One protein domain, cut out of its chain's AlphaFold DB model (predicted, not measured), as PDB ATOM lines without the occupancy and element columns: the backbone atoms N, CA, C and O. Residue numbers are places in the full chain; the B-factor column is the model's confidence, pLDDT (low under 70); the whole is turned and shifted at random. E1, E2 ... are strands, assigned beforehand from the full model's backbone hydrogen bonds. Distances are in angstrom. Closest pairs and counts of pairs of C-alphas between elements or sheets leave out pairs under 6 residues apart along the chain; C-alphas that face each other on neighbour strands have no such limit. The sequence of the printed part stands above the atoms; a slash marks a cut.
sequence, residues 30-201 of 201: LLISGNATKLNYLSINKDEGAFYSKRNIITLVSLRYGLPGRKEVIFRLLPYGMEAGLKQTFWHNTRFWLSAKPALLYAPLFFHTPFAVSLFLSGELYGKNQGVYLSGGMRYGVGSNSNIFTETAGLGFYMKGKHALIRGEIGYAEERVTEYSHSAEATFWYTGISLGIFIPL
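AT A GLANCE: This is residues 30 to 201 of the 201 residues of an uncharacterized protein of bacterium (UniProt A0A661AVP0). Ten strands, E1 to E10, stand side by side round a hollow middle and make one closed barrel, with E10 coming back beside E1 to shut the ring. The strands run slantwise round the long axis of the barrel, and the wall is uneven, with long strands at E1, E2 and E8 to E10 and shorter ones at E3 to E6; at the seam of E10 and E1, hydrogen-bond pairing covers part of the length. The printed part has 172 residues with no named helix and ten named strands in the order E1 to E10, the order in which they follow round the ring, each antiparallel to its neighbours. The class is all strand, and the ten strands form a meander, each strand the antiparallel neighbour of the one before. The whole is compact, with a radius of gyration of the C-alphas of 16.9 A, and its outline is elongated, 52 by 30 by 29 A.

HOW THE PARTS SIT: E1, residues 30 to 45, forms a hairpin with E2, residues 49 to 67, at 162 degrees between their directions; N 37 and O 57 are 2.6 A apart, within hydrogen-bond range. On the other side of E2, beside its residues 59 to 67, lies E3, residues 71 to 78, at 131 degrees, with N 63 and O 75 at 2.8 A. E3 and E4, residues 81 to 92, form a hairpin with N 76 and O 83 at 2.8 A. E4 and E5, residues 96 to 106, are antiparallel at 160 degrees, with N 104 and O 84 at 2.8 A. E5 and E6, residues 115 to 124, pair with N 101 and O 118 at 2.8 A. E6 and E7, residues 130 to 142, pair with N 119 and O 138 at 2.8 A. E7 and E8, residues 146 to 160, stand at 167 degrees, with N 139 and O 150 at 2.8 A. E8 and E9, residues 165 to 179, stand at 170 degrees; N 157 and O 168 are 2.8 A apart. E9 and E10, residues 185 to 200, form the last hairpin, with N 194 and O 169 at 2.7 A. E10 and E1 close the barrel at 159 degrees, with N 189 and O 42 at 2.9 A; farther along, C-alphas 200 and 31 face each other at 5.5 A. Among the pairs that are apart are E1 and E6, and E3 and E8.

IN THESE COORDINATES: E1 begins at C-alpha 30, (30.383, 11.915, 23.842), is 42.4 A long and bends by 60 degrees at residue 42. E2, the longest strand with 19 residues, measures 46.9 A and bends by 68 degrees at residue 60. E3 measures 22.3 A, E4 31.6 A, E5 31.1 A and E6 29.7 A; E6 begins at C-alpha 115, (11.738, 7.169, 39.214). E7 measures 37.2 A, E8 40.3 A and E9 40.2 A, with bends of 51 degrees at residue 134, 63 degrees at residue 157 and 62 degrees at residue 168. E10, 42.2 A long, bends by 63 degrees at residue 193 and ends at C-alpha 200, (31.970, 7.560, 18.441).

THE WHOLE: The two C-alphas farthest apart are those of Lys 162 and His 182, 53.8 A, while those of Leu 30 and Leu 201, the first and last printed, are 6.4 A apart. The printed part has no cut and ends at the chain's last residue. No link is long; that from E5 to E6, with 8 residues, is short, and the others are tight. The mean pLDDT of the printed part is 71.3, and 74 residues are under 70, among them residues 34 to 49, 51 to 60, 105 to 114 and 180 to 201.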
ATOM      1  N   LEU A  30      31.779  11.873  24.243       81.94
ATOM      2  CA  LEU A  30      30.383  11.915  23.842       81.94
ATOM      3  C   LEU A  30      30.075  10.692  22.980       81.94
ATOM      4  O   LEU A  30      30.817  10.362  22.055       81.94
ATOM      5  N   LEU A  31      28.956  10.040  23.264       79.44
ATOM      6  CA  LEU A  31      28.404   9.006  22.405       79.44
ATOM      7  C   LEU A  31      26.984   9.380  22.008       79.44
ATOM      8  O   LEU A  31      26.136   9.646  22.864       79.44
ATOM      9  N   ILE A  32      26.735   9.336  20.701       77.62
ATOM     10  CA  ILE A  32      25.404   9.454  20.120       77.62
ATOM     11  C   ILE A  32      25.033   8.093  19.544       77.62
ATOM     12  O   ILE A  32      25.797   7.489  18.790       77.62
ATOM     13  N   SER A  33      23.873   7.579  19.934       72.06
ATOM     14  CA  SER A  33      23.402   6.272  19.470       72.06
ATOM     15  C   SER A  33      21.888   6.237  19.297       72.06
ATOM     16  O   SER A  33      21.167   6.984  19.955       72.06
ATOM     17  N   GLY A  34      21.422   5.365  18.406       64.31
ATOM     18  CA  GLY A  34      20.011   5.016  18.220       64.31
ATOM     19  C   GLY A  34      19.834   3.499  18.310       64.31
ATOM     20  O   GLY A  34      20.799   2.751  18.136       64.31
ATOM     21  N   ASN A  35      18.626   3.035  18.634       62.97
ATOM     22  CA  ASN A  35      18.338   1.610  18.840       62.97
ATOM     23  C   ASN A  35      16.846   1.303  18.562       62.97
ATOM     24  O   ASN A  35      16.026   2.197  18.753       62.97
ATOM     25  N   ALA A  36      16.448   0.109  18.092       59.19
ATOM     26  CA  ALA A  36      15.074  -0.092  17.568       59.19
ATOM     27  C   ALA A  36      14.344  -1.419  17.886       59.19
ATOM     28  O   ALA A  36      14.465  -2.350  17.118       59.19
ATOM     29  N   THR A  37      13.513  -1.528  18.940       59.97
ATOM     30  CA  THR A  37      13.180  -2.814  19.635       59.97
ATOM     31  C   THR A  37      12.008  -3.541  19.070       59.97
ATOM     32  O   THR A  37      11.023  -2.897  18.761       59.97
ATOM     33  N   LYS A  38      12.065  -4.869  19.060       61.97
ATOM     34  CA  LYS A  38      10.933  -5.770  18.994       61.97
ATOM     35  C   LYS A  38      10.882  -6.625  20.259       61.97
ATOM     36  O   LYS A  38      11.774  -7.429  20.521       61.97
ATOM     37  N   LEU A  39       9.811  -6.439  21.017       58.50
ATOM     38  CA  LEU A  39       9.467  -7.215  22.196       58.50
ATOM     39  C   LEU A  39       8.265  -8.093  21.892       58.50
ATOM     40  O   LEU A  39       7.243  -7.635  21.373       58.50
ATOM     41  N   ASN A  40       8.388  -9.354  22.266       62.38
ATOM     42  CA  ASN A  40       7.266 -10.263  22.379       62.38
ATOM     43  C   ASN A  40       7.003 -10.462  23.867       62.38
ATOM     44  O   ASN A  40       7.948 -10.762  24.598       62.38
ATOM     45  N   TYR A  41       5.759 -10.276  24.301       66.62
ATOM     46  CA  TYR A  41       5.396 -10.445  25.699       66.62
ATOM     47  C   TYR A  41       4.248 -11.428  25.867       66.62
ATOM     48  O   TYR A  41       3.258 -11.403  25.133       66.62
ATOM     49  N   LEU A  42       4.419 -12.285  26.865       64.06
ATOM     50  CA  LEU A  42       3.370 -13.095  27.450       64.06
ATOM     51  C   LEU A  42       3.048 -12.466  28.804       64.06
ATOM     52  O   LEU A  42       3.910 -12.398  29.680       64.06
ATOM     53  N   SER A  43       1.831 -11.960  28.948       63.22
ATOM     54  CA  SER A  43       1.322 -11.476  30.225       63.22
ATOM     55  C   SER A  43       0.445 -12.549  30.838       63.22
ATOM     56  O   SER A  43      -0.363 -13.153  30.133       63.22
ATOM     57  N   ILE A  44       0.619 -12.791  32.132       64.06
ATOM     58  CA  ILE A  44      -0.252 -13.665  32.905       64.06
ATOM     59  C   ILE A  44      -0.849 -12.807  34.015       64.06
ATOM     60  O   ILE A  44      -0.152 -12.413  34.952       64.06
ATOM     61  N   ASN A  45      -2.137 -12.495  33.881       62.69
ATOM     62  CA  ASN A  45      -2.919 -11.856  34.929       62.69
ATOM     63  C   ASN A  45      -3.648 -12.955  35.719       62.69
ATOM     64  O   ASN A  45      -4.206 -13.876  35.117       62.69
ATOM     65  N   LYS A  46      -3.637 -12.871  37.056       62.44
ATOM     66  CA  LYS A  46      -4.326 -13.838  37.930       62.44
ATOM     67  C   LYS A  46      -5.822 -13.930  37.619       62.44
ATOM     68  O   LYS A  46      -6.368 -15.027  37.692       62.44
ATOM     69  N   ASP A  47      -6.436 -12.820  37.213       63.12
ATOM     70  CA  ASP A  47      -7.885 -12.739  37.004       63.12
ATOM     71  C   ASP A  47      -8.306 -12.950  35.536       63.12
ATOM     72  O   ASP A  47      -9.397 -13.447  35.268       63.12
ATOM     73  N   GLU A  48      -7.441 -12.614  34.572       63.44
ATOM     74  CA  GLU A  48      -7.781 -12.614  33.134       63.44
ATOM     75  C   GLU A  48      -7.084 -13.730  32.331       63.44
ATOM     76  O   GLU A  48      -7.365 -13.923  31.147       63.44
ATOM     77  N   GLY A  49      -6.186 -14.492  32.963       65.06
ATOM     78  CA  GLY A  49      -5.420 -15.555  32.316       65.06
ATOM     79  C   GLY A  49      -4.224 -15.048  31.502       65.06
ATOM     80  O   GLY A  49      -3.728 -13.934  31.688       65.06
ATOM     81  N   ALA A  50      -3.701 -15.909  30.624       70.19
ATOM     82  CA  ALA A  50      -2.523 -15.611  29.816       70.19
ATOM     83  C   ALA A  50      -2.905 -14.966  28.474       70.19
ATOM     84  O   ALA A  50      -3.672 -15.547  27.704       70.19
ATOM     85  N   PHE A  51      -2.311 -13.817  28.142       67.88
ATOM     86  CA  PHE A  51      -2.460 -13.184  26.831       67.88
ATOM     87  C   PHE A  51      -1.110 -12.835  26.200       67.88
ATOM     88  O   PHE A  51      -0.142 -12.461  26.866       67.88
ATOM     89  N   TYR A  52      -1.050 -12.965  24.874       66.00
ATOM     90  CA  TYR A  52       0.157 -12.739  24.088       66.00
ATOM     91  C   TYR A  52       0.037 -11.460  23.267       66.00
ATOM     92  O   TYR A  52      -0.965 -11.242  22.586       66.00
ATOM     93  N   SER A  53       1.083 -10.635  23.255       62.25
ATOM     94  CA  SER A  53       1.136  -9.472  22.375       62.25
ATOM     95  C   SER A  53       2.566  -9.121  21.947       62.25
ATOM     96  O   SER A  53       3.567  -9.625  22.460       62.25
ATOM     97  N   LYS A  54       2.658  -8.303  20.894       63.19
ATOM     98  CA  LYS A  54       3.901  -7.897  20.231       63.19
ATOM     99  C   LYS A  54       3.993  -6.377  20.246       63.19
ATOM    100  O   LYS A  54       3.051  -5.701  19.840       63.19
ATOM    101  N   ARG A  55       5.137  -5.825  20.652       60.94
ATOM    102  CA  ARG A  55       5.377  -4.375  20.663       60.94
ATOM    103  C   ARG A  55       6.744  -4.044  20.096       60.94
ATOM    104  O   ARG A  55       7.708  -4.764  20.331       60.94
ATOM    105  N   ASN A  56       6.836  -2.922  19.388       60.47
ATOM    106  CA  ASN A  56       8.119  -2.373  18.970       60.47
ATOM    107  C   ASN A  56       8.464  -1.135  19.827       60.47
ATOM    108  O   ASN A  56       7.606  -0.274  20.006       60.47
ATOM    109  N   ILE A  57       9.685  -1.035  20.372       58.94
ATOM    110  CA  ILE A  57      10.166   0.122  21.162       58.94
ATOM    111  C   ILE A  57      11.367   0.759  20.469       58.94
ATOM    112  O   ILE A  57      12.474   0.253  20.586       58.94
ATOM    113  N   ILE A  58      11.200   1.897  19.806       59.44
ATOM    114  CA  ILE A  58      12.296   2.543  19.067       59.44
ATOM    115  C   ILE A  58      12.965   3.626  19.923       59.44
ATOM    116  O   ILE A  58      12.359   4.648  20.189       59.44
ATOM    117  N   THR A  59      14.218   3.480  20.342       60.03
ATOM    118  CA  THR A  59      14.975   4.609  20.911       60.03
ATOM    119  C   THR A  59      15.488   5.502  19.781       60.03
ATOM    120  O   THR A  59      16.423   5.137  19.069       60.03
ATOM    121  N   LEU A  60      14.878   6.682  19.636       63.31
ATOM    122  CA  LEU A  60      15.150   7.606  18.533       63.31
ATOM    123  C   LEU A  60      16.564   8.196  18.623       63.31
ATOM    124  O   LEU A  60      17.311   8.140  17.650       63.31
ATOM    125  N   VAL A  61      16.942   8.728  19.791       73.00
ATOM    126  CA  VAL A  61      18.265   9.326  20.037       73.00
ATOM    127  C   VAL A  61      18.673   9.112  21.495       73.00
ATOM    128  O   VAL A  61      17.894   9.370  22.410       73.00
ATOM    129  N   SER A  62      19.915   8.692  21.723       75.50
ATOM    130  CA  SER A  62      20.572   8.661  23.029       75.50
ATOM    131  C   SER A  62      21.850   9.486  22.989       75.50
ATOM    132  O   SER A  62      22.725   9.234  22.161       75.50
ATOM    133  N   LEU A  63      21.958  10.432  23.920       81.69
ATOM    134  CA  LEU A  63      23.148  11.224  24.198       81.69
ATOM    135  C   LEU A  63      23.745  10.751  25.522       81.69
ATOM    136  O   LEU A  63      23.052  10.705  26.541       81.69
ATOM    137  N   ARG A  64      25.020  10.375  25.508       83.56
ATOM    138  CA  ARG A  64      25.744   9.884  26.685       83.56
ATOM    139  C   ARG A  64      27.058  10.644  26.806       83.56
ATOM    140  O   ARG A  64      27.782  10.744  25.816       83.56
ATOM    141  N   TYR A  65      27.368  11.156  27.993       86.06
ATOM    142  CA  TYR A  65      28.587  11.929  28.239       86.06
ATOM    143  C   TYR A  65      29.350  11.411  29.460       86.06
ATOM    144  O   TYR A  65      28.772  11.269  30.541       86.06
ATOM    145  N   GLY A  66      30.643  11.131  29.279       89.50
ATOM    146  CA  GLY A  66      31.529  10.626  30.327       89.50
ATOM    147  C   GLY A  66      32.024  11.723  31.271       89.50
ATOM    148  O   GLY A  66      32.615  12.714  30.842       89.50
ATOM    149  N   LEU A  67      31.822  11.506  32.568       91.44
ATOM    150  CA  LEU A  67      32.259  12.370  33.663       91.44
ATOM    151  C   LEU A  67      33.447  11.752  34.430       91.44
ATOM    152  O   LEU A  67      33.636  10.527  34.400       91.44
ATOM    153  N   PRO A  68      34.212  12.569  35.183       91.06
ATOM    154  CA  PRO A  68      35.264  12.071  36.063       91.06
ATOM    155  C   PRO A  68      34.747  11.024  37.058       91.06
ATOM    156  O   PRO A  68      33.614  11.089  37.542       91.06
ATOM    157  N   GLY A  69      35.600  10.058  37.406       88.56
ATOM    158  CA  GLY A  69      35.284   9.061  38.436       88.56
ATOM    159  C   GLY A  69      34.363   7.923  37.978       88.56
ATOM    160  O   GLY A  69      33.615   7.385  38.793       88.56
ATOM    161  N   ARG A  70      34.429   7.528  36.696       89.00
ATOM    162  CA  ARG A  70      33.607   6.447  36.103       89.00
ATOM    163  C   ARG A  70      32.109   6.721  36.235       89.00
ATOM    164  O   ARG A  70      31.334   5.856  36.656       89.00
ATOM    165  N   LYS A  71      31.745   7.956  35.901       90.94
ATOM    166  CA  LYS A  71      30.378   8.463  35.877       90.94
ATOM    167  C   LYS A  71      29.976   8.769  34.451       90.94
ATOM    168  O   LYS A  71      30.813   9.091  33.613       90.94
ATOM    169  N   GLU A  72      28.690   8.699  34.179       88.25
ATOM    170  CA  GLU A  72      28.158   9.036  32.870       88.25
ATOM    171  C   GLU A  72      26.757   9.610  33.007       88.25
ATOM    172  O   GLU A  72      25.918   9.043  33.704       88.25
ATOM    173  N   VAL A  73      26.500  10.724  32.332       88.81
ATOM    174  CA  VAL A  73      25.153  11.288  32.219       88.81
ATOM    175  C   VAL A  73      24.522  10.782  30.935       88.81
ATOM    176  O   VAL A  73      25.161  10.774  29.880       88.81
ATOM    177  N   ILE A  74      23.262  10.370  31.028       85.88
ATOM    178  CA  ILE A  74      22.499   9.809  29.922       85.88
ATOM    179  C   ILE A  74      21.223  10.609  29.724       85.88
ATOM    180  O   ILE A  74      20.450  10.796  30.660       85.88
ATOM    181  N   PHE A  75      20.978  10.985  28.476       84.50
ATOM    182  CA  PHE A  75      19.706  11.503  27.996       84.50
ATOM    183  C   PHE A  75      19.225  10.640  26.836       84.50
ATOM    184  O   PHE A  75      19.988  10.313  25.923       84.50
ATOM    185  N   ARG A  76      17.955  10.241  26.861       77.25
ATOM    186  CA  ARG A  76      17.340   9.445  25.798       77.25
ATOM    187  C   ARG A  76      15.985  10.012  25.436       77.25
ATOM    188  O   ARG A  76      15.151  10.253  26.306       77.25
ATOM    189  N   LEU A  77      15.772  10.154  24.136       72.62
ATOM    190  CA  LEU A  77      14.472  10.415  23.554       72.62
ATOM    191  C   LEU A  77      13.849   9.084  23.129       72.62
ATOM    192  O   LEU A  77      14.388   8.352  22.292       72.62
ATOM    193  N   LEU A  78      12.713   8.773  23.737       71.88
ATOM    194  CA  LEU A  78      11.891   7.606  23.447       71.88
ATOM    195  C   LEU A  78      10.709   8.047  22.561       71.88
ATOM    196  O   LEU A  78      10.401   9.237  22.514       71.88
ATOM    197  N   PRO A  79       9.996   7.129  21.878       61.19
ATOM    198  CA  PRO A  79       8.892   7.499  20.985       61.19
ATOM    199  C   PRO A  79       7.760   8.231  21.705       61.19
ATOM    200  O   PRO A  79       7.006   8.975  21.092       61.19
ATOM    201  N   TYR A  80       7.645   7.993  23.011       67.81
ATOM    202  CA  TYR A  80       6.567   8.484  23.853       67.81
ATOM    203  C   TYR A  80       7.102   9.039  25.170       67.81
ATOM    204  O   TYR A  80       6.456   8.859  26.193       67.81
ATOM    205  N   GLY A  81       8.310   9.607  25.201       70.62
ATOM    206  CA  GLY A  81       8.866  10.075  26.465       70.62
ATOM    207  C   GLY A  81      10.333  10.461  26.439       70.62
ATOM    208  O   GLY A  81      11.013  10.373  25.416       70.62
ATOM    209  N   MET A  82      10.824  10.858  27.606       75.38
ATOM    210  CA  MET A  82      12.228  11.172  27.833       75.38
ATOM    211  C   MET A  82      12.738  10.448  29.073       75.38
ATOM    212  O   MET A  82      12.020  10.258  30.055       75.38
ATOM    213  N   GLU A  83      14.002  10.057  29.009       76.06
ATOM    214  CA  GLU A  83      14.745   9.478  30.120       76.06
ATOM    215  C   GLU A  83      16.001  10.319  30.345       76.06
ATOM    216  O   GLU A  83      16.761  10.579  29.408       76.06
ATOM    217  N   ALA A  84      16.228  10.710  31.595       80.62
ATOM    218  CA  ALA A  84      17.468  11.328  32.042       80.62
ATOM    219  C   ALA A  84      18.012  10.543  33.236       80.62
ATOM    220  O   ALA A  84      17.251  10.135  34.114       80.62
ATOM    221  N   GLY A  85      19.320  10.316  33.289       85.19
ATOM    222  CA  GLY A  85      19.908   9.530  34.367       85.19
ATOM    223  C   GLY A  85      21.409   9.694  34.515       85.19
ATOM    224  O   GLY A  85      22.093  10.243  33.650       85.19
ATOM    225  N   LEU A  86      21.910   9.175  35.631       85.38
ATOM    226  CA  LEU A  86      23.330   9.098  35.944       85.38
ATOM    227  C   LEU A  86      23.700   7.627  36.082       85.38
ATOM    228  O   LEU A  86      23.020   6.886  36.781       85.38
ATOM    229  N   LYS A  87      24.793   7.208  35.459       86.88
ATOM    230  CA  LYS A  87      25.377   5.881  35.620       86.88
ATOM    231  C   LYS A  87      26.703   5.976  36.359       86.88
ATOM    232  O   LYS A  87      27.510   6.857  36.069       86.88
ATOM    233  N   GLN A  88      26.949   5.030  37.260       87.44
ATOM    234  CA  GLN A  88      28.218   4.845  37.961       87.44
ATOM    235  C   GLN A  88      28.685   3.397  37.802       87.44
ATOM    236  O   GLN A  88      27.936   2.464  38.093       87.44
ATOM    237  N   THR A  89      29.942   3.194  37.404       87.44
ATOM    238  CA  THR A  89      30.588   1.875  37.499       87.44
ATOM    239  C   THR A  89      31.190   1.708  38.897       87.44
ATOM    240  O   THR A  89      32.022   2.520  39.308       87.44
ATOM    241  N   PHE A  90      30.799   0.649  39.611       86.00
ATOM    242  CA  PHE A  90      31.327   0.317  40.944       86.00
ATOM    243  C   PHE A  90      32.520  -0.619  40.874       86.00
ATOM    244  O   PHE A  90      33.491  -0.465  41.609       86.00
ATOM    245  N   TRP A  91      32.456  -1.587  39.963       84.19
ATOM    246  CA  TRP A  91      33.485  -2.600  39.829       84.19
ATOM    247  C   TRP A  91      33.787  -2.868  38.363       84.19
ATOM    248  O   TRP A  91      32.902  -2.862  37.507       84.19
ATOM    249  N   HIS A  92      35.070  -3.054  38.082       80.81
ATOM    250  CA  HIS A  92      35.584  -3.284  36.747       80.81
ATOM    251  C   HIS A  92      36.872  -4.100  36.838       80.81
ATOM    252  O   HIS A  92      37.822  -3.674  37.496       80.81
ATOM    253  N   ASN A  93      36.912  -5.227  36.132       79.62
ATOM    254  CA  ASN A  93      38.143  -5.927  35.785       79.62
ATOM    255  C   ASN A  93      38.207  -6.161  34.261       79.62
ATOM    256  O   ASN A  93      37.353  -5.690  33.511       79.62
ATOM    257  N   THR A  94      39.215  -6.883  33.777       74.00
ATOM    258  CA  THR A  94      39.438  -7.112  32.338       74.00
ATOM    259  C   THR A  94      38.290  -7.796  31.598       74.00
ATOM    260  O   THR A  94      38.252  -7.693  30.377       74.00
ATOM    261  N   ARG A  95      37.382  -8.493  32.291       75.62
ATOM    262  CA  ARG A  95      36.301  -9.268  31.662       75.62
ATOM    263  C   ARG A  95      34.913  -8.973  32.205       75.62
ATOM    264  O   ARG A  95      33.960  -9.453  31.615       75.62
ATOM    265  N   PHE A  96      34.777  -8.253  33.313       78.25
ATOM    266  CA  PHE A  96      33.501  -8.051  33.984       78.25
ATOM    267  C   PHE A  96      33.346  -6.628  34.526       78.25
ATOM    268  O   PHE A  96      34.320  -5.948  34.876       78.25
ATOM    269  N   TRP A  97      32.087  -6.193  34.614       79.00
ATOM    270  CA  TRP A  97      31.696  -4.845  35.019       79.00
ATOM    271  C   TRP A  97      30.388  -4.859  35.795       79.00
ATOM    272  O   TRP A  97      29.423  -5.484  35.361       79.00
ATOM    273  N   LEU A  98      30.339  -4.082  36.876       81.25
ATOM    274  CA  LEU A  98      29.126  -3.818  37.643       81.25
ATOM    275  C   LEU A  98      28.839  -2.316  37.676       81.25
ATOM    276  O   LEU A  98      29.723  -1.510  37.992       81.25
ATOM    277  N   SER A  99      27.594  -1.937  37.393       82.00
ATOM    278  CA  SER A  99      27.154  -0.539  37.401       82.00
ATOM    279  C   SER A  99      25.728  -0.379  37.898       82.00
ATOM    280  O   SER A  99      24.912  -1.272  37.687       82.00
ATOM    281  N   ALA A 100      25.418   0.775  38.488       82.19
ATOM    282  CA  ALA A 100      24.036   1.196  38.701       82.19
ATOM    283  C   ALA A 100      23.723   2.484  37.958       82.19
ATOM    284  O   ALA A 100      24.597   3.314  37.688       82.19
ATOM    285  N   LYS A 101      22.436   2.627  37.668       81.50
ATOM    286  CA  LYS A 101      21.855   3.764  36.987       81.50
ATOM    287  C   LYS A 101      20.505   4.139  37.600       81.50
ATOM    288  O   LYS A 101      19.503   3.482  37.301       81.50
ATOM    289  N   PRO A 102      20.448   5.191  38.426       75.56
ATOM    290  CA  PRO A 102      19.221   5.945  38.639       75.56
ATOM    291  C   PRO A 102      18.789   6.673  37.360       75.56
ATOM    292  O   PRO A 102      19.607   7.259  36.642       75.56
ATOM    293  N   ALA A 103      17.489   6.655  37.091       75.00
ATOM    294  CA  ALA A 103      16.864   7.345  35.980       75.00
ATOM    295  C   ALA A 103      15.522   7.952  36.401       75.00
ATOM    296  O   ALA A 103      14.747   7.345  37.141       75.00
ATOM    297  N   LEU A 104      15.249   9.140  35.875       70.31
ATOM    298  CA  LEU A 104      13.921   9.732  35.849       70.31
ATOM    299  C   LEU A 104      13.296   9.398  34.498       70.31
ATOM    300  O   LEU A 104      13.896   9.664  33.451       70.31
ATOM    301  N   LEU A 105      12.114   8.787  34.530       69.75
ATOM    302  CA  LEU A 105      11.388   8.375  33.335       69.75
ATOM    303  C   LEU A 105      10.094   9.172  33.243       69.75
ATOM    304  O   LEU A 105       9.229   9.097  34.111       69.75
ATOM    305  N   TYR A 106       9.949   9.918  32.155       61.28
ATOM    306  CA  TYR A 106       8.687  10.538  31.796       61.28
ATOM    307  C   TYR A 106       8.156   9.846  30.545       61.28
ATOM    308  O   TYR A 106       8.592  10.148  29.434       61.28
ATOM    309  N   ALA A 107       7.253   8.881  30.731       55.59
ATOM    310  CA  ALA A 107       6.606   8.146  29.650       55.59
ATOM    311  C   ALA A 107       5.093   8.014  29.922       55.59
ATOM    312  O   ALA A 107       4.707   7.281  30.827       55.59
ATOM    313  N   PRO A 108       4.209   8.669  29.149       47.31
ATOM    314  CA  PRO A 108       2.755   8.472  29.212       47.31
ATOM    315  C   PRO A 108       2.237   7.046  28.934       47.31
ATOM    316  O   PRO A 108       1.058   6.794  29.142       47.31
ATOM    317  N   LEU A 109       3.061   6.125  28.416       40.22
ATOM    318  CA  LEU A 109       2.588   4.896  27.744       40.22
ATOM    319  C   LEU A 109       3.065   3.569  28.349       40.22
ATOM    320  O   LEU A 109       2.683   2.496  27.876       40.22
ATOM    321  N   PHE A 110       3.922   3.638  29.354       44.41
ATOM    322  CA  PHE A 110       4.309   2.522  30.203       44.41
ATOM    323  C   PHE A 110       4.232   3.111  31.592       44.41
ATOM    324  O   PHE A 110       4.946   4.082  31.809       44.41
ATOM    325  N   PHE A 111       3.293   2.625  32.408       51.75
ATOM    326  CA  PHE A 111       3.123   2.889  33.840       51.75
ATOM    327  C   PHE A 111       3.908   4.092  34.355       51.75
ATOM    328  O   PHE A 111       5.127   4.021  34.387       51.75
ATOM    329  N   HIS A 112       3.236   5.173  34.763       55.34
ATOM    330  CA  HIS A 112       3.871   6.387  35.287       55.34
ATOM    331  C   HIS A 112       4.902   6.080  36.389       55.34
ATOM    332  O   HIS A 112       4.562   6.179  37.561       55.34
ATOM    333  N   THR A 113       6.138   5.722  36.030       60.09
ATOM    334  CA  THR A 113       7.262   5.454  36.926       60.09
ATOM    335  C   THR A 113       8.164   6.670  36.894       60.09
ATOM    336  O   THR A 113       9.128   6.672  36.130       60.09
ATOM    337  N   PRO A 114       7.867   7.734  37.666       64.19
ATOM    338  CA  PRO A 114       8.698   8.930  37.684       64.19
ATOM    339  C   PRO A 114      10.158   8.614  38.011       64.19
ATOM    340  O   PRO A 114      11.049   9.328  37.557       64.19
ATOM    341  N   PHE A 115      10.409   7.538  38.760       75.50
ATOM    342  CA  PHE A 115      11.738   7.169  39.214       75.50
ATOM    343  C   PHE A 115      12.021   5.678  39.033       75.50
ATOM    344  O   PHE A 115      11.184   4.829  39.338       75.50
ATOM    345  N   ALA A 116      13.234   5.362  38.584       75.94
ATOM    346  CA  ALA A 116      13.736   4.003  38.490       75.94
ATOM    347  C   ALA A 116      15.218   3.913  38.863       75.94
ATOM    348  O   ALA A 116      16.013   4.794  38.540       75.94
ATOM    349  N   VAL A 117      15.615   2.798  39.468       78.00
ATOM    350  CA  VAL A 117      17.017   2.434  39.693       78.00
ATOM    351  C   VAL A 117      17.270   1.089  39.049       78.00
ATOM    352  O   VAL A 117      16.526   0.139  39.267       78.00
ATOM    353  N   SER A 118      18.317   1.013  38.236       76.12
ATOM    354  CA  SER A 118      18.737  -0.222  37.578       76.12
ATOM    355  C   SER A 118      20.145  -0.610  38.029       76.12
ATOM    356  O   SER A 118      21.015   0.255  38.123       76.12
ATOM    357  N   LEU A 119      20.377  -1.895  38.281       77.38
ATOM    358  CA  LEU A 119      21.684  -2.483  38.573       77.38
ATOM    359  C   LEU A 119      22.012  -3.497  37.476       77.38
ATOM    360  O   LEU A 119      21.181  -4.341  37.154       77.38
ATOM    361  N   PHE A 120      23.222  -3.425  36.923       77.19
ATOM    362  CA  PHE A 120      23.660  -4.274  35.817       77.19
ATOM    363  C   PHE A 120      25.019  -4.898  36.090       77.19
ATOM    364  O   PHE A 120      25.960  -4.207  36.490       77.19
ATOM    365  N   LEU A 121      25.123  -6.180  35.759       77.38
ATOM    366  CA  LEU A 121      26.360  -6.935  35.666       77.38
ATOM    367  C   LEU A 121      26.548  -7.374  34.213       77.38
ATOM    368  O   LEU A 121      25.616  -7.840  33.557       77.38
ATOM    369  N   SER A 122      27.752  -7.223  33.680       74.12
ATOM    370  CA  SER A 122      28.086  -7.738  32.351       74.12
ATOM    371  C   SER A 122      29.460  -8.378  32.356       74.12
ATOM    372  O   SER A 122      30.338  -7.961  33.114       74.12
ATOM    373  N   GLY A 123      29.633  -9.390  31.512       71.44
ATOM    374  CA  GLY A 123      30.879 -10.111  31.316       71.44
ATOM    375  C   GLY A 123      31.166 -10.336  29.836       71.44
ATOM    376  O   GLY A 123      30.251 -10.605  29.065       71.44
ATOM    377  N   GLU A 124      32.427 -10.238  29.438       74.75
ATOM    378  CA  GLU A 124      32.896 -10.382  28.063       74.75
ATOM    379  C   GLU A 124      33.831 -11.583  27.948       74.75
ATOM    380  O   GLU A 124      34.740 -11.780  28.760       74.75
ATOM    381  N   LEU A 125      33.605 -12.387  26.912       71.31
ATOM    382  CA  LEU A 125      34.348 -13.619  26.680       71.31
ATOM    383  C   LEU A 125      35.459 -13.455  25.630       71.31
ATOM    384  O   LEU A 125      36.460 -14.166  25.712       71.31
ATOM    385  N   TYR A 126      35.338 -12.516  24.678       65.75
ATOM    386  CA  TYR A 126      36.258 -12.422  23.536       65.75
ATOM    387  C   TYR A 126      36.554 -10.980  23.080       65.75
ATOM    388  O   TYR A 126      35.628 -10.213  22.890       65.75
ATOM    389  N   GLY A 127      37.842 -10.709  22.802       62.22
ATOM    390  CA  GLY A 127      38.370  -9.901  21.683       62.22
ATOM    391  C   GLY A 127      38.220  -8.367  21.655       62.22
ATOM    392  O   GLY A 127      37.141  -7.814  21.666       62.22
ATOM    393  N   LYS A 128      39.330  -7.656  21.381       63.47
ATOM    394  CA  LYS A 128      39.419  -6.175  21.282       63.47
ATOM    395  C   LYS A 128      38.510  -5.516  20.219       63.47
ATOM    396  O   LYS A 128      38.185  -4.335  20.350       63.47
ATOM    397  N   ASN A 129      38.155  -6.256  19.162       70.88
ATOM    398  CA  ASN A 129      37.378  -5.757  18.019       70.88
ATOM    399  C   ASN A 129      36.115  -6.579  17.721       70.88
ATOM    400  O   ASN A 129      35.333  -6.184  16.865       70.88
ATOM    401  N   GLN A 130      35.913  -7.716  18.375       79.44
ATOM    402  CA  GLN A 130      34.699  -8.514  18.243       79.44
ATOM    403  C   GLN A 130      34.582  -9.419  19.456       79.44
ATOM    404  O   GLN A 130      35.598  -9.954  19.906       79.44
ATOM    405  N   GLY A 131      33.361  -9.626  19.932       76.88
ATOM    406  CA  GLY A 131      33.161 -10.382  21.150       76.88
ATOM    407  C   GLY A 131      31.757 -10.894  21.372       76.88
ATOM    408  O   GLY A 131      30.808 -10.441  20.740       76.88
ATOM    409  N   VAL A 132      31.654 -11.834  22.307       78.75
ATOM    410  CA  VAL A 132      30.395 -12.294  22.899       78.75
ATOM    411  C   VAL A 132      30.397 -11.871  24.358       78.75
ATOM    412  O   VAL A 132      31.434 -11.934  25.025       78.75
ATOM    413  N   TYR A 133      29.244 -11.443  24.847       72.50
ATOM    414  CA  TYR A 133      29.056 -11.033  26.226       72.50
ATOM    415  C   TYR A 133      27.772 -11.617  26.799       72.50
ATOM    416  O   TYR A 133      26.812 -11.902  26.083       72.50
ATOM    417  N   LEU A 134      27.772 -11.738  28.119       74.38
ATOM    418  CA  LEU A 134      26.621 -12.085  28.936       74.38
ATOM    419  C   LEU A 134      26.287 -10.887  29.818       74.38
ATOM    420  O   LEU A 134      27.188 -10.231  30.349       74.38
ATOM    421  N   SER A 135      25.005 -10.601  29.984       71.50
ATOM    422  CA  SER A 135      24.530  -9.536  30.855       71.50
ATOM    423  C   SER A 135      23.348 -10.004  31.690       71.50
ATOM    424  O   SER A 135      22.561 -10.860  31.293       71.50
ATOM    425  N   GLY A 136      23.241  -9.426  32.877       71.44
ATOM    426  CA  GLY A 136      22.088  -9.569  33.742       71.44
ATOM    427  C   GLY A 136      21.854  -8.266  34.481       71.44
ATOM    428  O   GLY A 136      22.786  -7.491  34.724       71.44
ATOM    429  N   GLY A 137      20.608  -8.005  34.828       74.25
ATOM    430  CA  GLY A 137      20.271  -6.788  35.536       74.25
ATOM    431  C   GLY A 137      18.920  -6.854  36.203       74.25
ATOM    432  O   GLY A 137      18.066  -7.661  35.848       74.25
ATOM    433  N   MET A 138      18.742  -5.958  37.157       74.31
ATOM    434  CA  MET A 138      17.477  -5.734  37.832       74.31
ATOM    435  C   MET A 138      17.127  -4.254  37.757       74.31
ATOM    436  O   MET A 138      18.016  -3.397  37.798       74.31
ATOM    437  N   ARG A 139      15.839  -3.938  37.675       79.06
ATOM    438  CA  ARG A 139      15.326  -2.585  37.877       79.06
ATOM    439  C   ARG A 139      14.202  -2.600  38.875       79.06
ATOM    440  O   ARG A 139      13.315  -3.437  38.821       79.06
ATOM    441  N   TYR A 140      14.238  -1.590  39.721       79.62
ATOM    442  CA  TYR A 140      13.117  -1.206  40.543       79.62
ATOM    443  C   TYR A 140      12.620   0.168  40.093       79.62
ATOM    444  O   TYR A 140      13.399   1.122  40.027       79.62
ATOM    445  N   GLY A 141      11.347   0.250  39.726       79.62
ATOM    446  CA  GLY A 141      10.649   1.465  39.330       79.62
ATOM    447  C   GLY A 141       9.533   1.778  40.316       79.62
ATOM    448  O   GLY A 141       8.733   0.905  40.642       79.62
ATOM    449  N   VAL A 142       9.470   3.028  40.765       80.12
ATOM    450  CA  VAL A 142       8.391   3.519  41.626       80.12
ATOM    451  C   VAL A 142       7.464   4.363  40.781       80.12
ATOM    452  O   VAL A 142       7.889   5.375  40.214       80.12
ATOM    453  N   GLY A 143       6.218   3.914  40.686       74.19
ATOM    454  CA  GLY A 143       5.130   4.592  40.009       74.19
ATOM    455  C   GLY A 143       4.214   5.371  40.934       74.19
ATOM    456  O   GLY A 143       4.247   5.194  42.149       74.19
ATOM    457  N   SER A 144       3.364   6.222  40.354       74.88
ATOM    458  CA  SER A 144       2.305   6.895  41.118       74.88
ATOM    459  C   SER A 144       1.307   5.892  41.706       74.88
ATOM    460  O   SER A 144       0.880   6.058  42.842       74.88
ATOM    461  N   ASN A 145       0.985   4.834  40.950       74.44
ATOM    462  CA  ASN A 145      -0.057   3.856  41.298       74.44
ATOM    463  C   ASN A 145       0.447   2.401  41.369       74.44
ATOM    464  O   ASN A 145      -0.314   1.504  41.731       74.44
ATOM    465  N   SER A 146       1.712   2.152  41.032       75.81
ATOM    466  CA  SER A 146       2.274   0.802  40.955       75.81
ATOM    467  C   SER A 146       3.774   0.800  41.217       75.81
ATOM    468  O   SER A 146       4.466   1.739  40.826       75.81
ATOM    469  N   ASN A 147       4.297  -0.282  41.785       80.75
ATOM    470  CA  ASN A 147       5.729  -0.578  41.757       80.75
ATOM    471  C   ASN A 147       6.033  -1.602  40.674       80.75
ATOM    472  O   ASN A 147       5.231  -2.497  40.409       80.75
ATOM    473  N   ILE A 148       7.200  -1.453  40.058       77.12
ATOM    474  CA  ILE A 148       7.671  -2.331  38.994       77.12
ATOM    475  C   ILE A 148       9.010  -2.901  39.413       77.12
ATOM    476  O   ILE A 148       9.952  -2.159  39.694       77.12
ATOM    477  N   PHE A 149       9.103  -4.221  39.422       79.31
ATOM    478  CA  PHE A 149      10.359  -4.925  39.574       79.31
ATOM    479  C   PHE A 149      10.624  -5.739  38.315       79.31
ATOM    480  O   PHE A 149       9.820  -6.588  37.945       79.31
ATOM    481  N   THR A 150      11.741  -5.472  37.651       71.94
ATOM    482  CA  THR A 150      12.139  -6.167  36.427       71.94
ATOM    483  C   THR A 150      13.448  -6.903  36.669       71.94
ATOM    484  O   THR A 150      14.427  -6.282  37.079       71.94
ATOM    485  N   GLU A 151      13.503  -8.188  36.340       73.44
ATOM    486  CA  GLU A 151      14.730  -8.976  36.232       73.44
ATOM    487  C   GLU A 151      15.020  -9.260  34.763       73.44
ATOM    488  O   GLU A 151      14.119  -9.507  33.966       73.44
ATOM    489  N   THR A 152      16.288  -9.199  34.377       71.69
ATOM    490  CA  THR A 152      16.711  -9.326  32.981       71.69
ATOM    491  C   THR A 152      17.955 -10.191  32.867       71.69
ATOM    492  O   THR A 152      18.861 -10.119  33.701       71.69
ATOM    493  N   ALA A 153      18.018 -10.973  31.794       69.44
ATOM    494  CA  ALA A 153      19.192 -11.726  31.387       69.44
ATOM    495  C   ALA A 153      19.347 -11.662  29.864       69.44
ATOM    496  O   ALA A 153      18.368 -11.724  29.116       69.44
ATOM    497  N   GLY A 154      20.584 -11.542  29.392       70.50
ATOM    498  CA  GLY A 154      20.886 -11.368  27.981       70.50
ATOM    499  C   GLY A 154      22.206 -12.002  27.568       70.50
ATOM    500  O   GLY A 154      23.153 -12.125  28.346       70.50
ATOM    501  N   LEU A 155      22.255 -12.389  26.300       71.56
ATOM    502  CA  LEU A 155      23.447 -12.825  25.591       71.56
ATOM    503  C   LEU A 155      23.545 -11.989  24.321       71.56
ATOM    504  O   LEU A 155      22.565 -11.826  23.594       71.56
ATOM    505  N   GLY A 156      24.732 -11.503  23.994       71.31
ATOM    506  CA  GLY A 156      24.902 -10.794  22.739       71.31
ATOM    507  C   GLY A 156      26.302 -10.854  22.184       71.31
ATOM    508  O   GLY A 156      27.227 -11.388  22.791       71.31
ATOM    509  N   PHE A 157      26.433 -10.301  20.988       74.62
ATOM    510  CA  PHE A 157      27.687 -10.187  20.270       74.62
ATOM    511  C   PHE A 157      27.926  -8.745  19.838       74.62
ATOM    512  O   PHE A 157      26.998  -7.948  19.687       74.62
ATOM    513  N   TYR A 158      29.183  -8.398  19.611       73.38
ATOM    514  CA  TYR A 158      29.545  -7.115  19.035       73.38
ATOM    515  C   TYR A 158      30.700  -7.252  18.050       73.38
ATOM    516  O   TYR A 158      31.522  -8.162  18.143       73.38
ATOM    517  N   MET A 159      30.763  -6.309  17.119       72.44
ATOM    518  CA  MET A 159      31.825  -6.147  16.137       72.44
ATOM    519  C   MET A 159      32.170  -4.665  16.019       72.44
ATOM    520  O   MET A 159      31.339  -3.835  15.652       72.44
ATOM    521  N   LYS A 160      33.412  -4.319  16.335       68.38
ATOM    522  CA  LYS A 160      33.946  -2.963  16.309       68.38
ATOM    523  C   LYS A 160      34.720  -2.736  15.015       68.38
ATOM    524  O   LYS A 160      35.834  -3.227  14.839       68.38
ATOM    525  N   GLY A 161      34.126  -1.959  14.121       65.88
ATOM    526  CA  GLY A 161      34.800  -1.387  12.963       65.88
ATOM    527  C   GLY A 161      35.557  -0.101  13.309       65.88
ATOM    528  O   GLY A 161      35.503   0.410  14.427       65.88
ATOM    529  N   LYS A 162      36.250   0.458  12.312       65.38
ATOM    530  CA  LYS A 162      37.045   1.694  12.455       65.38
ATOM    531  C   LYS A 162      36.202   2.923  12.831       65.38
ATOM    532  O   LYS A 162      36.691   3.796  13.538       65.38
ATOM    533  N   HIS A 163      34.956   2.979  12.360       71.69
ATOM    534  CA  HIS A 163      34.066   4.143  12.497       71.69
ATOM    535  C   HIS A 163      32.720   3.824  13.152       71.69
ATOM    536  O   HIS A 163      31.940   4.731  13.422       71.69
ATOM    537  N   ALA A 164      32.437   2.545  13.386       68.44
ATOM    538  CA  ALA A 164      31.171   2.115  13.946       68.44
ATOM    539  C   ALA A 164      31.347   0.825  14.739       68.44
ATOM    540  O   ALA A 164      32.145  -0.037  14.373       68.44
ATOM    541  N   LEU A 165      30.572   0.683  15.804       68.69
ATOM    542  CA  LEU A 165      30.364  -0.578  16.504       68.69
ATOM    543  C   LEU A 165      28.986  -1.106  16.104       68.69
ATOM    544  O   LEU A 165      27.998  -0.387  16.240       68.69
ATOM    545  N   ILE A 166      28.932  -2.344  15.623       72.62
ATOM    546  CA  ILE A 166      27.695  -3.088  15.384       72.62
ATOM    547  C   ILE A 166      27.519  -4.060  16.544       72.62
ATOM    548  O   ILE A 166      28.475  -4.708  16.971       72.62
ATOM    549  N   ARG A 167      26.301  -4.179  17.058       72.56
ATOM    550  CA  ARG A 167      25.979  -5.091  18.156       72.56
ATOM    551  C   ARG A 167      24.718  -5.862  17.846       72.56
ATOM    552  O   ARG A 167      23.764  -5.242  17.396       72.56
ATOM    553  N   GLY A 168      24.712  -7.149  18.175       70.56
ATOM    554  CA  GLY A 168      23.513  -7.963  18.301       70.56
ATOM    555  C   GLY A 168      23.271  -8.415  19.744       70.56
ATOM    556  O   GLY A 168      24.226  -8.614  20.491       70.56
ATOM    557  N   GLU A 169      22.023  -8.579  20.164       67.00
ATOM    558  CA  GLU A 169      21.673  -9.136  21.479       67.00
ATOM    559  C   GLU A 169      20.401  -9.976  21.369       67.00
ATOM    560  O   GLU A 169      19.574  -9.746  20.494       67.00
ATOM    561  N   ILE A 170      20.244 -10.950  22.248       69.75
ATOM    562  CA  ILE A 170      18.982 -11.615  22.528       69.75
ATOM    563  C   ILE A 170      18.866 -11.735  24.040       69.75
ATOM    564  O   ILE A 170      19.861 -11.933  24.740       69.75
ATOM    565  N   GLY A 171      17.657 -11.648  24.564       68.62
ATOM    566  CA  GLY A 171      17.485 -11.947  25.970       68.62
ATOM    567  C   GLY A 171      16.049 -12.107  26.402       68.62
ATOM    568  O   GLY A 171      15.109 -12.076  25.600       68.62
ATOM    569  N   TYR A 172      15.946 -12.279  27.709       69.88
ATOM    570  CA  TYR A 172      14.739 -12.527  28.454       69.88
ATOM    571  C   TYR A 172      14.603 -11.503  29.592       69.88
ATOM    572  O   TYR A 172      15.602 -11.063  30.169       69.88
ATOM    573  N   ALA A 173      13.370 -11.130  29.916       68.06
ATOM    574  CA  ALA A 173      13.059 -10.357  31.108       68.06
ATOM    575  C   ALA A 173      11.790 -10.883  31.782       68.06
ATOM    576  O   ALA A 173      10.853 -11.292  31.098       68.06
ATOM    577  N   GLU A 174      11.762 -10.812  33.106       71.12
ATOM    578  CA  GLU A 174      10.573 -10.977  33.933       71.12
ATOM    579  C   GLU A 174      10.243  -9.623  34.552       71.12
ATOM    580  O   GLU A 174      11.122  -8.983  35.122       71.12
ATOM    581  N   GLU A 175       9.002  -9.165  34.463       72.00
ATOM    582  CA  GLU A 175       8.544  -7.968  35.167       72.00
ATOM    583  C   GLU A 175       7.368  -8.323  36.055       72.00
ATOM    584  O   GLU A 175       6.407  -8.957  35.622       72.00
ATOM    585  N   ARG A 176       7.452  -7.892  37.307       77.44
ATOM    586  CA  ARG A 176       6.387  -7.980  38.292       77.44
ATOM    587  C   ARG A 176       5.887  -6.575  38.556       77.44
ATOM    588  O   ARG A 176       6.660  -5.691  38.932       77.44
ATOM    589  N   VAL A 177       4.596  -6.376  38.333       77.19
ATOM    590  CA  VAL A 177       3.908  -5.115  38.596       77.19
ATOM    591  C   VAL A 177       2.980  -5.330  39.778       77.19
ATOM    592  O   VAL A 177       2.123  -6.210  39.742       77.19
ATOM    593  N   THR A 178       3.164  -4.527  40.820       79.06
ATOM    594  CA  THR A 178       2.322  -4.530  42.019       79.06
ATOM    595  C   THR A 178       1.545  -3.224  42.070       79.06
ATOM    596  O   THR A 178       2.137  -2.159  42.261       79.06
ATOM    597  N   GLU A 179       0.227  -3.290  41.893       74.94
ATOM    598  CA  GLU A 179      -0.649  -2.119  41.991       74.94
ATOM    599  C   GLU A 179      -1.012  -1.808  43.446       74.94
ATOM    600  O   GLU A 179      -1.382  -2.701  44.213       74.94
ATOM    601  N   TYR A 180      -0.960  -0.528  43.827       65.06
ATOM    602  CA  TYR A 180      -1.263  -0.107  45.199       65.06
ATOM    603  C   TYR A 180      -2.739  -0.278  45.574       65.06
ATOM    604  O   TYR A 180      -3.049  -0.481  46.745       65.06
ATOM    605  N   SER A 181      -3.653  -0.178  44.605       60.66
ATOM    606  CA  SER A 181      -5.099  -0.132  44.855       60.66
ATOM    607  C   SER A 181      -5.750  -1.499  45.054       60.66
ATOM    608  O   SER A 181      -6.759  -1.580  45.751       60.66
ATOM    609  N   HIS A 182      -5.198  -2.568  44.472       55.53
ATOM    610  CA  HIS A 182      -5.880  -3.869  44.433       55.53
ATOM    611  C   HIS A 182      -5.056  -5.046  44.951       55.53
ATOM    612  O   HIS A 182      -5.556  -6.166  44.946       55.53
ATOM    613  N   SER A 183      -3.815  -4.835  45.418       57.69
ATOM    614  CA  SER A 183      -2.889  -5.942  45.747       57.69
ATOM    615  C   SER A 183      -2.751  -6.957  44.598       57.69
ATOM    616  O   SER A 183      -2.371  -8.109  44.809       57.69
ATOM    617  N   ALA A 184      -3.096  -6.527  43.381       60.28
ATOM    618  CA  ALA A 184      -3.003  -7.313  42.176       60.28
ATOM    619  C   ALA A 184      -1.537  -7.326  41.751       60.28
ATOM    620  O   ALA A 184      -0.876  -6.284  41.674       60.28
ATOM    621  N   GLU A 185      -1.032  -8.530  41.523       67.50
ATOM    622  CA  GLU A 185       0.311  -8.759  41.021       67.50
ATOM    623  C   GLU A 185       0.185  -9.359  39.629       67.50
ATOM    624  O   GLU A 185      -0.386 -10.442  39.461       67.50
ATOM    625  N   ALA A 186       0.704  -8.641  38.639       68.50
ATOM    626  CA  ALA A 186       0.803  -9.117  37.272       68.50
ATOM    627  C   ALA A 186       2.258  -9.469  36.968       68.50
ATOM    628  O   ALA A 186       3.171  -8.696  37.279       68.50
ATOM    629  N   THR A 187       2.473 -10.629  36.347       69.81
ATOM    630  CA  THR A 187       3.798 -11.056  35.892       69.81
ATOM    631  C   THR A 187       3.842 -11.081  34.373       69.81
ATOM    632  O   THR A 187       2.970 -11.641  33.701       69.81
ATOM    633  N   PHE A 188       4.892 -10.486  33.822       65.88
ATOM    634  CA  PHE A 188       5.117 -10.360  32.395       65.88
ATOM    635  C   PHE A 188       6.457 -10.980  32.021       65.88
ATOM    636  O   PHE A 188       7.478 -10.717  32.651       65.88
ATOM    637  N   TRP A 189       6.442 -11.779  30.962       63.62
ATOM    638  CA  TRP A 189       7.612 -12.457  30.420       63.62
ATOM    639  C   TRP A 189       7.914 -11.846  29.059       63.62
ATOM    640  O   TRP A 189       7.051 -11.838  28.176       63.62
ATOM    641  N   TYR A 190       9.133 -11.349  28.868       63.78
ATOM    642  CA  TYR A 190       9.556 -10.707  27.629       63.78
ATOM    643  C   TYR A 190      10.698 -11.472  26.996       63.78
ATOM    644  O   TYR A 190      11.645 -11.873  27.665       63.78
ATOM    645  N   THR A 191      10.659 -11.569  25.674       61.38
ATOM    646  CA  THR A 191      11.836 -11.905  24.873       61.38
ATOM    647  C   THR A 191      12.032 -10.853  23.794       61.38
ATOM    648  O   THR A 191      11.069 -10.284  23.263       61.38
ATOM    649  N   GLY A 192      13.288 -10.565  23.463       59.75
ATOM    650  CA  GLY A 192      13.615  -9.594  22.425       59.75
ATOM    651  C   GLY A 192      14.947  -9.891  21.749       59.75
ATOM    652  O   GLY A 192      15.803 -10.537  22.346       59.75
ATOM    653  N   ILE A 193      15.104  -9.389  20.516       62.59
ATOM    654  CA  ILE A 193      16.348  -9.445  19.729       62.59
ATOM    655  C   ILE A 193      16.781  -8.051  19.300       62.59
ATOM    656  O   ILE A 193      15.983  -7.344  18.686       62.59
ATOM    657  N   SER A 194      18.051  -7.708  19.533       62.19
ATOM    658  CA  SER A 194      18.619  -6.387  19.357       62.19
ATOM    659  C   SER A 194      19.689  -6.231  18.336       62.19
ATOM    660  O   SER A 194      20.541  -7.093  18.239       62.19
ATOM    661  N   LEU A 195      19.681  -5.087  17.659       63.22
ATOM    662  CA  LEU A 195      20.685  -4.620  16.729       63.22
ATOM    663  C   LEU A 195      20.907  -3.118  16.935       63.22
ATOM    664  O   LEU A 195      19.978  -2.314  16.929       63.22
ATOM    665  N   GLY A 196      22.163  -2.733  17.144       64.19
ATOM    666  CA  GLY A 196      22.545  -1.338  17.358       64.19
ATOM    667  C   GLY A 196      23.790  -0.963  16.571       64.19
ATOM    668  O   GLY A 196      24.701  -1.782  16.424       64.19
ATOM    669  N   ILE A 197      23.829   0.286  16.105       66.25
ATOM    670  CA  ILE A 197      25.004   0.907  15.489       66.25
ATOM    671  C   ILE A 197      25.416   2.100  16.353       66.25
ATOM    672  O   ILE A 197      24.600   2.973  16.651       66.25
ATOM    673  N   PHE A 198      26.687   2.146  16.740       66.75
ATOM    674  CA  PHE A 198      27.244   3.215  17.566       66.75
ATOM    675  C   PHE A 198      28.355   3.930  16.816       66.75
ATOM    676  O   PHE A 198      29.273   3.280  16.314       66.75
ATOM    677  N   ILE A 199      28.288   5.260  16.785       66.31
ATOM    678  CA  ILE A 199      29.274   6.111  16.123       66.31
ATOM    679  C   ILE A 199      29.947   6.958  17.209       66.31
ATOM    680  O   ILE A 199      29.297   7.839  17.776       66.31
ATOM    681  N   PRO A 200      31.216   6.685  17.556       59.91
ATOM    682  CA  PRO A 200      31.970   7.560  18.441       59.91
ATOM    683  C   PRO A 200      32.314   8.855  17.694       59.91
ATOM    684  O   PRO A 200      32.840   8.793  16.579       59.91
ATOM    685  N   LEU A 201      32.009  10.001  18.307       58.94
ATOM    686  CA  LEU A 201      32.428  11.325  17.837       58.94
ATOM    687  C   LEU A 201      33.724  11.763  18.531       58.94
ATOM    688  O   LEU A 201      33.935  11.397  19.715       58.94
TER     689      LEU A 201